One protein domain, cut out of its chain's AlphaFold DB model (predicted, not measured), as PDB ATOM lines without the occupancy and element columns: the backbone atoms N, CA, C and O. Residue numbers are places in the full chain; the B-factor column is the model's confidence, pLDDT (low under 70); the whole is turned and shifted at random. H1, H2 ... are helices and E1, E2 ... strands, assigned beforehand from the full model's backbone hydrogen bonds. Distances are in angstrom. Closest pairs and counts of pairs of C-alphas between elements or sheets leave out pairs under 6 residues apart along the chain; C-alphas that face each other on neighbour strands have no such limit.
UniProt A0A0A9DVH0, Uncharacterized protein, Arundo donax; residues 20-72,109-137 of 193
ATOM      1  N   PHE A  20      45.868  48.812 171.343       77.38
ATOM      2  CA  PHE A  20      46.019  49.228 169.934       77.38
ATOM      3  C   PHE A  20      46.243  48.060 168.952       77.38
ATOM      4  O   PHE A  20      45.541  47.948 167.948       77.38
ATOM      5  N   GLU A  21      47.176  47.152 169.264       80.38
ATOM      6  CA  GLU A  21      47.452  45.954 168.451       80.38
ATOM      7  C   GLU A  21      46.201  45.081 168.296       80.38
ATOM      8  O   GLU A  21      45.877  44.613 167.206       80.38
ATOM      9  N   ASN A  22      45.478  44.890 169.401       79.25
ATOM     10  CA  ASN A  22      44.250  44.109 169.447       79.25
ATOM     11  C   ASN A  22      43.148  44.746 168.591       79.25
ATOM     12  O   ASN A  22      42.461  44.042 167.853       79.25
ATOM     13  N   VAL A  23      43.013  46.071 168.663       80.62
ATOM     14  CA  VAL A  23      42.057  46.846 167.867       80.62
ATOM     15  C   VAL A  23      42.384  46.727 166.381       80.62
ATOM     16  O   VAL A  23      41.484  46.443 165.598       80.62
ATOM     17  N   ILE A  24      43.655  46.857 165.982       86.19
ATOM     18  CA  ILE A  24      44.057  46.665 164.579       86.19
ATOM     19  C   ILE A  24      43.699  45.262 164.097       86.19
ATOM     20  O   ILE A  24      43.083  45.127 163.044       86.19
ATOM     21  N   VAL A  25      44.062  44.224 164.854       87.44
ATOM     22  CA  VAL A  25      43.776  42.836 164.466       87.44
ATOM     23  C   VAL A  25      42.275  42.618 164.290       87.44
ATOM     24  O   VAL A  25      41.858  42.025 163.298       87.44
ATOM     25  N   MET A  26      41.461  43.153 165.199       83.50
ATOM     26  CA  MET A  26      40.005  43.068 165.113       83.50
ATOM     27  C   MET A  26      39.442  43.828 163.903       83.50
ATOM     28  O   MET A  26      38.541  43.326 163.235       83.50
ATOM     29  N   ILE A  27      39.988  45.003 163.577       86.00
ATOM     30  CA  ILE A  27      39.584  45.783 162.398       86.00
ATOM     31  C   ILE A  27      39.924  45.039 161.103       86.00
ATOM     32  O   ILE A  27      39.093  44.991 160.198       86.00
ATOM     33  N   ILE A  28      41.113  44.432 161.001       89.38
ATOM     34  CA  ILE A  28      41.487  43.656 159.807       89.38
ATOM     35  C   ILE A  28      40.610  42.401 159.697       89.38
ATOM     36  O   ILE A  28      40.127  42.092 158.613       89.38
ATOM     37  N   ALA A  29      40.335  41.717 160.810       87.75
ATOM     38  CA  ALA A  29      39.414  40.581 160.828       87.75
ATOM     39  C   ALA A  29      38.011  40.962 160.327       87.75
ATOM     40  O   ALA A  29      37.437  40.258 159.499       87.75
ATOM     41  N   LYS A  30      37.488  42.109 160.781       85.38
ATOM     42  CA  LYS A  30      36.200  42.644 160.322       85.38
ATOM     43  C   LYS A  30      36.222  42.949 158.827       85.38
ATOM     44  O   LYS A  30      35.273  42.608 158.133       85.38
ATOM     45  N   PHE A  31      37.311  43.532 158.327       87.00
ATOM     46  CA  PHE A  31      37.484  43.797 156.900       87.00
ATOM     47  C   PHE A  31      37.405  42.521 156.048       87.00
ATOM     48  O   PHE A  31      36.688  42.514 155.054       87.00
ATOM     49  N   ILE A  32      38.070  41.435 156.464       87.19
ATOM     50  CA  ILE A  32      38.020  40.151 155.739       87.19
ATOM     51  C   ILE A  32      36.591  39.597 155.709       87.19
ATOM     52  O   ILE A  32      36.131  39.133 154.668       87.19
ATOM     53  N   MET A  33      35.875  39.650 156.835       81.38
ATOM     54  CA  MET A  33      34.496  39.152 156.890       81.38
ATOM     55  C   MET A  33      33.549  39.980 156.016       81.38
ATOM     56  O   MET A  33      32.763  39.404 155.271       81.38
ATOM     57  N   MET A  34      33.675  41.310 156.032       79.56
ATOM     58  CA  MET A  34      32.899  42.181 155.143       79.56
ATOM     59  C   MET A  34      33.180  41.879 153.665       79.56
ATOM     60  O   MET A  34      32.253  41.808 152.864       79.56
ATOM     61  N   GLU A  35      34.443  41.640 153.296       81.00
ATOM     62  CA  GLU A  35      34.796  41.266 151.922       81.00
ATOM     63  C   GLU A  35      34.145  39.936 151.507       81.00
ATOM     64  O   GLU A  35      33.666  39.811 150.381       81.00
ATOM     65  N   ALA A  36      34.064  38.962 152.416       76.81
ATOM     66  CA  ALA A  36      33.414  37.681 152.155       76.81
ATOM     67  C   ALA A  36      31.889  37.802 151.944       76.81
ATOM     68  O   ALA A  36      31.321  37.125 151.077       76.81
ATOM     69  N   GLU A  37      31.227  38.676 152.706       72.75
ATOM     70  CA  GLU A  37      29.794  38.977 152.564       72.75
ATOM     71  C   GLU A  37      29.494  39.720 151.246       72.75
ATOM     72  O   GLU A  37      28.540  39.384 150.531       72.75
ATOM     73  N   ASP A  38      30.352  40.670 150.861       67.50
ATOM     74  CA  ASP A  38      30.243  41.416 149.599       67.50
ATOM     75  C   ASP A  38      30.469  40.518 148.367       67.50
ATOM     76  O   ASP A  38      29.809  40.665 147.334       67.50
ATOM     77  N   VAL A  39      31.376  39.539 148.464       59.97
ATOM     78  CA  VAL A  39      31.618  38.552 147.394       59.97
ATOM     79  C   VAL A  39      30.435  37.591 147.234       59.97
ATOM     80  O   VAL A  39      30.113  37.191 146.117       59.97
ATOM     81  N   SER A  40      29.734  37.271 148.322       56.59
ATOM     82  CA  SER A  40      28.553  36.396 148.287       56.59
ATOM     83  C   SER A  40      27.319  37.069 147.664       56.59
ATOM     84  O   SER A  40      26.397  36.383 147.219       56.59
ATOM     85  N   SER A  41      27.294  38.404 147.606       55.34
ATOM     86  CA  SER A  41      26.177  39.204 147.080       55.34
ATOM     87  C   SER A  41      26.411  39.748 145.662       55.34
ATOM     88  O   SER A  41      25.445  40.070 144.965       55.34
ATOM     89  N   SER A  42      27.660  39.796 145.185       50.25
ATOM     90  CA  SER A  42      28.014  40.279 143.846       50.25
ATOM     91  C   SER A  42      28.601  39.163 142.973       50.25
ATOM     92  O   SER A  42      29.803  38.907 142.959       50.25
ATOM     93  N   ALA A  43      27.743  38.509 142.186       49.88
ATOM     94  CA  ALA A  43      28.156  37.600 141.118       49.88
ATOM     95  C   ALA A  43      28.705  38.388 139.909       49.88
ATOM     96  O   ALA A  43      28.085  38.436 138.846       49.88
ATOM     97  N   SER A  44      29.862  39.030 140.059       44.28
ATOM     98  CA  SER A  44      30.646  39.511 138.920       44.28
ATOM     99  C   SER A  44      32.131  39.312 139.190       44.28
ATOM    100  O   SER A  44      32.745  40.031 139.977       44.28
ATOM    101  N   TYR A  45      32.685  38.303 138.527       51.38
ATOM    102  CA  TYR A  45      34.115  38.057 138.436       51.38
ATOM    103  C   TYR A  45      34.816  39.254 137.769       51.38
ATOM    104  O   TYR A  45      34.246  39.908 136.894       51.38
ATOM    105  N   ASP A  46      36.061  39.488 138.179       52.78
ATOM    106  CA  ASP A  46      37.069  40.309 137.496       52.78
ATOM    107  C   ASP A  46      36.956  41.838 137.569       52.78
ATOM    108  O   ASP A  46      36.919  42.527 136.552       52.78
ATOM    109  N   ILE A  47      37.099  42.399 138.775       45.69
ATOM    110  CA  ILE A  47      37.896  43.626 138.948       45.69
ATOM    111  C   ILE A  47      38.785  43.421 140.172       45.69
ATOM    112  O   ILE A  47      38.292  43.379 141.296       45.69
ATOM    113  N   ALA A  48      40.080  43.249 139.907       50.41
ATOM    114  CA  ALA A  48      41.171  43.042 140.853       50.41
ATOM    115  C   ALA A  48      40.874  43.563 142.271       50.41
ATOM    116  O   ALA A  48      40.730  44.769 142.479       50.41
ATOM    117  N   ASN A  49      40.871  42.664 143.261       54.03
ATOM    118  CA  ASN A  49      40.750  42.975 144.695       54.03
ATOM    119  C   ASN A  49      41.902  43.868 145.231       54.03
ATOM    120  O   ASN A  49      42.028  44.104 146.431       54.03
ATOM    121  N   GLU A  50      42.751  44.407 144.359       57.12
ATOM    122  CA  GLU A  50      43.905  45.231 144.680       57.12
ATOM    123  C   GLU A  50      43.501  46.715 144.740       57.12
ATOM    124  O   GLU A  50      43.771  47.499 143.833       57.12
ATOM    125  N   GLY A  51      42.811  47.117 145.813       62.88
ATOM    126  CA  GLY A  51      42.544  48.543 146.064       62.88
ATOM    127  C   GLY A  51      41.269  48.903 146.821       62.88
ATOM    128  O   GLY A  51      41.011  50.095 147.006       62.88
ATOM    129  N   ARG A  52      40.465  47.931 147.274       71.06
ATOM    130  CA  ARG A  52      39.299  48.231 148.120       71.06
ATOM    131  C   ARG A  52      39.765  48.767 149.474       71.06
ATOM    132  O   ARG A  52      40.649  48.202 150.111       71.06
ATOM    133  N   MET A  53      39.171  49.877 149.904       77.94
ATOM    134  CA  MET A  53      39.473  50.530 151.174       77.94
ATOM    135  C   MET A  53      38.173  50.683 151.959       77.94
ATOM    136  O   MET A  53      37.291  51.430 151.543       77.94
ATOM    137  N   ALA A  54      38.063  49.987 153.088       81.19
ATOM    138  CA  ALA A  54      36.961  50.173 154.023       81.19
ATOM    139  C   ALA A  54      37.354  51.185 155.104       81.19
ATOM    140  O   ALA A  54      38.480  51.177 155.607       81.19
ATOM    141  N   VAL A  55      36.408  52.045 155.479       82.38
ATOM    142  CA  VAL A  55      36.536  52.915 156.650       82.38
ATOM    143  C   VAL A  55      35.733  52.272 157.772       82.38
ATOM    144  O   VAL A  55      34.510  52.226 157.700       82.38
ATOM    145  N   ILE A  56      36.427  51.752 158.782       75.88
ATOM    146  CA  ILE A  56      35.824  51.086 159.942       75.88
ATOM    147  C   ILE A  56      36.023  51.996 161.149       75.88
ATOM    148  O   ILE A  56      37.158  52.390 161.440       75.88
ATOM    149  N   THR A  57      34.939  52.345 161.843       71.25
ATOM    150  CA  THR A  57      35.036  53.127 163.077       71.25
ATOM    151  C   THR A  57      35.066  52.190 164.280       71.25
ATOM    152  O   THR A  57      34.455  51.127 164.292       71.25
ATOM    153  N   THR A  58      35.820  52.548 165.319       65.38
ATOM    154  CA  THR A  58      36.001  51.691 166.505       65.38
ATOM    155  C   THR A  58      34.737  51.557 167.366       65.38
ATOM    156  O   THR A  58      34.748  50.805 168.335       65.38
ATOM    157  N   THR A  59      33.659  52.270 167.029       57.66
ATOM    158  CA  THR A  59      32.359  52.249 167.718       57.66
ATOM    159  C   THR A  59      31.360  51.249 167.136       57.66
ATOM    160  O   THR A  59      30.261  51.114 167.670       57.66
ATOM    161  N   ASP A  60      31.713  50.563 166.048       53.69
ATOM    162  CA  ASP A  60      30.783  49.706 165.318       53.69
ATOM    163  C   ASP A  60      30.644  48.339 166.015       53.69
ATOM    164  O   ASP A  60      31.367  47.398 165.685       53.69
ATOM    165  N   ASP A  61      29.685  48.223 166.946       52.78
ATOM    166  CA  ASP A  61      29.278  46.999 167.686       52.78
ATOM    167  C   ASP A  61      28.626  45.914 166.791       52.78
ATOM    168  O   ASP A  61      28.001  44.959 167.249       52.78
ATOM    169  N   SER A  62      28.741  46.049 165.468       44.94
ATOM    170  CA  SER A  62      28.269  45.048 164.517       44.94
ATOM    171  C   SER A  62      29.251  43.882 164.445       44.94
ATOM    172  O   SER A  62      30.238  43.959 163.711       44.94
ATOM    173  N   GLY A  63      28.954  42.835 165.224       53.22
ATOM    174  CA  GLY A  63      29.554  41.498 165.160       53.22
ATOM    175  C   GLY A  63      31.033  41.462 165.541       53.22
ATOM    176  O   GLY A  63      31.869  42.101 164.912       53.22
ATOM    177  N   THR A  64      31.397  40.690 166.565       57.41
ATOM    178  CA  THR A  64      32.811  40.442 166.870       57.41
ATOM    179  C   THR A  64      33.317  39.296 165.984       57.41
ATOM    180  O   THR A  64      32.968  38.145 166.234       57.41
ATOM    181  N   PRO A  65      34.143  39.572 164.954       58.06
ATOM    182  CA  PRO A  65      34.617  38.557 164.003       58.06
ATOM    183  C   PRO A  65      35.571  37.537 164.644       58.06
ATOM    184  O   PRO A  65      35.867  36.486 164.084       58.06
ATOM    185  N   LEU A  66      36.088  37.866 165.829       56.56
ATOM    186  CA  LEU A  66      37.006  37.053 166.606       56.56
ATOM    187  C   LEU A  66      36.558  37.033 168.062       56.56
ATOM    188  O   LEU A  66      36.325  38.088 168.658       56.56
ATOM    189  N   ALA A  67      36.516  35.842 168.656       59.75
ATOM    190  CA  ALA A  67      36.310  35.711 170.088       59.75
ATOM    191  C   ALA A  67      37.598  36.121 170.814       59.75
ATOM    192  O   ALA A  67      38.667  35.549 170.594       59.75
ATOM    193  N   MET A  68      37.494  37.128 171.679       57.50
ATOM    194  CA  MET A  68      38.543  37.506 172.620       57.50
ATOM    195  C   MET A  68      38.361  36.698 173.910       57.50
ATOM    196  O   MET A  68      37.353  36.862 174.595       57.50
ATOM    197  N   ARG A  69      39.331  35.854 174.275       57.59
ATOM    198  CA  ARG A  69      39.371  35.208 175.596       57.59
ATOM    199  C   ARG A  69      40.568  35.701 176.404       57.59
ATOM    200  O   ARG A  69      41.700  35.645 175.921       57.59
ATOM    201  N   ASP A  70      40.309  36.165 177.625       54.88
ATOM    202  CA  ASP A  70      41.354  36.555 178.573       54.88
ATOM    203  C   ASP A  70      42.223  35.328 178.905       54.88
ATOM    204  O   ASP A  70      41.715  34.258 179.259       54.88
ATOM    205  N   PHE A  71      43.540  35.455 178.727       49.44
ATOM    206  CA  PHE A  71      44.495  34.393 179.021       49.44
ATOM    207  C   PHE A  71      45.050  34.564 180.439       49.44
ATOM    208  O   PHE A  71      45.939  35.380 180.665       49.44
ATOM    209  N   ASP A  72      44.541  33.763 181.376       46.69
ATOM    210  CA  ASP A  72      44.904  33.782 182.807       46.69
ATOM    211  C   ASP A  72      46.022  32.767 183.165       46.69
ATOM    212  O   ASP A  72      46.230  32.406 184.322       46.69
ATOM    213  N   PHE A 109      42.855  35.403 170.422       65.75
ATOM    214  CA  PHE A 109      41.867  35.436 169.360       65.75
ATOM    215  C   PHE A 109      41.564  34.000 168.955       65.75
ATOM    216  O   PHE A 109      42.473  33.252 168.586       65.75
ATOM    217  N   GLU A 110      40.302  33.618 169.070       66.94
ATOM    218  CA  GLU A 110      39.791  32.338 168.594       66.94
ATOM    219  C   GLU A 110      38.785  32.596 167.471       66.94
ATOM    220  O   GLU A 110      38.017  33.560 167.509       66.94
ATOM    221  N   LEU A 111      38.822  31.739 166.450       64.06
ATOM    222  CA  LEU A 111      37.858  31.765 165.357       64.06
ATOM    223  C   LEU A 111      36.471  31.386 165.906       64.06
ATOM    224  O   LEU A 111      36.370  30.371 166.607       64.06
ATOM    225  N   PRO A 112      35.407  32.148 165.597       63.97
ATOM    226  CA  PRO A 112      34.038  31.699 165.827       63.97
ATOM    227  C   PRO A 112      33.813  30.335 165.161       63.97
ATOM    228  O   PRO A 112      34.306  30.077 164.063       63.97
ATOM    229  N   LYS A 113      33.103  29.433 165.845       55.28
ATOM    230  CA  LYS A 113      32.894  28.036 165.421       55.28
ATOM    231  C   LYS A 113      31.809  27.869 164.350       55.28
ATOM    232  O   LYS A 113      31.285  26.770 164.204       55.28
ATOM    233  N   ASP A 114      31.448  28.928 163.634       56.75
ATOM    234  CA  ASP A 114      30.377  28.849 162.646       56.75
ATOM    235  C   ASP A 114      30.846  28.059 161.413       56.75
ATOM    236  O   ASP A 114      31.858  28.366 160.769       56.75
ATOM    237  N   ASP A 115      30.113  26.984 161.117       57.38
ATOM    238  CA  ASP A 115      30.437  26.010 160.067       57.38
ATOM    239  C   ASP A 115      30.261  26.567 158.641       57.38
ATOM    240  O   ASP A 115      30.786  25.979 157.701       57.38
ATOM    241  N   ASP A 116      29.626  27.733 158.481       62.59
ATOM    242  CA  ASP A 116      29.252  28.308 157.175       62.59
ATOM    243  C   ASP A 116      30.289  29.276 156.568       62.59
ATOM    244  O   ASP A 116      30.096  29.798 155.470       62.59
ATOM    245  N   MET A 117      31.414  29.539 157.245       69.38
ATOM    246  CA  MET A 117      32.446  30.406 156.662       69.38
ATOM    247  C   MET A 117      33.280  29.677 155.602       69.38
ATOM    248  O   MET A 117      33.809  28.588 155.850       69.38
ATOM    249  N   ALA A 118      33.480  30.333 154.453       79.00
ATOM    250  CA  ALA A 118      34.357  29.855 153.389       79.00
ATOM    251  C   ALA A 118      35.768  29.554 153.924       79.00
ATOM    252  O   ALA A 118      36.342  30.338 154.685       79.00
ATOM    253  N   GLN A 119      36.351  28.430 153.494       80.19
ATOM    254  CA  GLN A 119      37.667  27.980 153.963       80.19
ATOM    255  C   GLN A 119      38.754  29.052 153.774       80.19
ATOM    256  O   GLN A 119      39.567  29.262 154.666       80.19
ATOM    257  N   GLN A 120      38.697  29.803 152.670       81.44
ATOM    258  CA  GLN A 120      39.623  30.900 152.387       81.44
ATOM    259  C   GLN A 120      39.605  31.993 153.473       81.44
ATOM    260  O   GLN A 120      40.657  32.458 153.902       81.44
ATOM    261  N   VAL A 121      38.423  32.365 153.969       84.56
ATOM    262  CA  VAL A 121      38.260  33.379 155.025       84.56
ATOM    263  C   VAL A 121      38.840  32.878 156.347       84.56
ATOM    264  O   VAL A 121      39.504  33.629 157.063       84.56
ATOM    265  N   LYS A 122      38.624  31.592 156.664       83.81
ATOM    266  CA  LYS A 122      39.190  30.950 157.861       83.81
ATOM    267  C   LYS A 122      40.721  30.964 157.822       83.81
ATOM    268  O   LYS A 122      41.343  31.279 158.837       83.81
ATOM    269  N   ASP A 123      41.309  30.675 156.663       86.94
ATOM    270  CA  ASP A 123      42.762  30.653 156.473       86.94
ATOM    271  C   ASP A 123      43.374  32.062 156.607       86.94
ATOM    272  O   ASP A 123      44.366  32.239 157.321       86.94
ATOM    273  N   GLU A 124      42.759  33.088 156.003       89.19
ATOM    274  CA  GLU A 124      43.213  34.484 156.130       89.19
ATOM    275  C   GLU A 124      43.142  34.986 157.578       89.19
ATOM    276  O   GLU A 124      44.077  35.614 158.090       89.19
ATOM    277  N   LEU A 125      42.052  34.661 158.275       87.25
ATOM    278  CA  LEU A 125      41.864  35.053 159.664       87.25
ATOM    279  C   LEU A 125      42.860  34.338 160.592       87.25
ATOM    280  O   LEU A 125      43.433  34.964 161.488       87.25
ATOM    281  N   MET A 126      43.138  33.054 160.340       86.00
ATOM    282  CA  MET A 126      44.169  32.299 161.056       86.00
ATOM    283  C   MET A 126      45.563  32.901 160.846       86.00
ATOM    284  O   MET A 126      46.306  33.046 161.820       86.00
ATOM    285  N   ALA A 127      45.892  33.323 159.624       89.31
ATOM    286  CA  ALA A 127      47.173  33.956 159.321       89.31
ATOM    287  C   ALA A 127      47.381  35.266 160.107       89.31
ATOM    288  O   ALA A 127      48.482  35.525 160.597       89.31
ATOM    289  N   ILE A 128      46.334  36.079 160.295       88.81
ATOM    290  CA  ILE A 128      46.420  37.299 161.123       88.81
ATOM    291  C   ILE A 128      46.630  36.952 162.594       88.81
ATOM    292  O   ILE A 128      47.438  37.592 163.275       88.81
ATOM    293  N   VAL A 129      45.909  35.947 163.096       84.31
ATOM    294  CA  VAL A 129      46.071  35.486 164.476       84.31
ATOM    295  C   VAL A 129      47.499  34.993 164.692       84.31
ATOM    296  O   VAL A 129      48.138  35.411 165.658       84.31
ATOM    297  N   GLU A 130      48.034  34.173 163.793       85.31
ATOM    298  CA  GLU A 130      49.416  33.692 163.856       85.31
ATOM    299  C   GLU A 130      50.427  34.847 163.796       85.31
ATOM    300  O   GLU A 130      51.329  34.917 164.634       85.31
ATOM    301  N   ALA A 131      50.236  35.807 162.888       86.31
ATOM    302  CA  ALA A 131      51.093  36.986 162.781       86.31
ATOM    303  C   ALA A 131      51.101  37.817 164.077       86.31
ATOM    304  O   ALA A 131      52.168  38.215 164.553       86.31
ATOM    305  N   LYS A 132      49.937  38.020 164.708       82.94
ATOM    306  CA  LYS A 132      49.852  38.673 166.024       82.94
ATOM    307  C   LYS A 132      50.634  37.894 167.088       82.94
ATOM    308  O   LYS A 132      51.335  38.502 167.894       82.94
ATOM    309  N   HIS A 133      50.525  36.564 167.098       77.38
ATOM    310  CA  HIS A 133      51.243  35.715 168.056       77.38
ATOM    311  C   HIS A 133      52.762  35.734 167.835       77.38
ATOM    312  O   HIS A 133      53.519  35.692 168.810       77.38
ATOM    313  N   ALA A 134      53.221  35.836 166.585       82.50
ATOM    314  CA  ALA A 134      54.638  36.002 166.262       82.50
ATOM    315  C   ALA A 134      55.210  37.320 166.825       82.50
ATOM    316  O   ALA A 134      56.379  37.374 167.222       82.50
ATOM    317  N   GLY A 135      54.360  38.341 166.951       78.19
ATOM    318  CA  GLY A 135      54.650  39.617 167.594       78.19
ATOM    319  C   GLY A 135      54.707  40.782 166.609       78.19
ATOM    320  O   GLY A 135      54.815  40.603 165.399       78.19
ATOM    321  N   VAL A 136      54.642  41.999 167.149       80.56
ATOM    322  CA  VAL A 136      54.613  43.241 166.368       80.56
ATOM    323  C   VAL A 136      55.916  44.014 166.563       80.56
ATOM    324  O   VAL A 136      56.363  44.226 167.693       80.56
ATOM    325  N   ALA A 137      56.513  44.447 165.454       84.75
ATOM    326  CA  ALA A 137      57.621  45.394 165.436       84.75
ATOM    327  C   ALA A 137      57.118  46.766 164.981       84.75
ATOM    328  O   ALA A 137      56.346  46.875 164.026       84.75
TER     329      ALA A 137
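AT A GLANCE: This is residues 20 to 72 and 109 to 137 of the 193 residues of an uncharacterized protein of Arundo donax (UniProt A0A0A9DVH0). What shape do these coordinates make? Two helices, H1 and H2, lie side by side and run opposite ways, and from the far end of H1 a long loop, residues 42 to 66, swings out and folds back along H1 toward the short strand E1. Residues 38 to 48 stick out, of which 38 to 41 belong to H1. What is it built of? The printed part has 82 residues with two named helices and one named strand, in the order H1, E1, H2 along the chain; 42 residues are in named elements, 38 of them in helices and 4 in the strand, and the class is mostly helix. How dense is it? It is only just compact, close to loose, with a radius of gyration of the C-alphas of 13.7 A, and elongated, spanning 46 by 28 by 26 A.

HOW THE PARTS SIT: How do the helices stand? H1, residues 20 to 41, and H2, residues 119 to 134, touch at a shallow tilt of 9 degrees, opposite ways. Their closest C-alphas, those of Ala 29 and Leu 125, are 6.2 A apart. In both helices every O i to N i+4 pair is within hydrogen-bond range. Where is the strand? E1, residues 67 to 70, is apart from H1 and from H2. It pairs with no named strand, but its residues 67 to 68 pair antiparallel with residues 109 to 110.

IN THESE COORDINATES: Where does H1 run? It measures 31.9 A, from C-alpha 20 at (46.019, 49.228, 169.934) to C-alpha 41. How long are the others? E1 measures 9.9 A, and H2 measures 22.4 A, ending with C-alpha 134 at (54.638, 36.002, 166.262).

THE WHOLE: How far does it reach? The two C-alphas farthest apart, those of Ser 44 and Asp 72, are 46.5 A apart. Is it continuous? Residues 73 to 108 are not printed, and C-alphas 72 and 109 are 13.9 A apart across the cut; the link from H1 to E1 is long, with 25 residues. Where is confidence low? The pLDDT is under 70 in residues 38 to 51, 58 to 72 and 109 to 117 of this model.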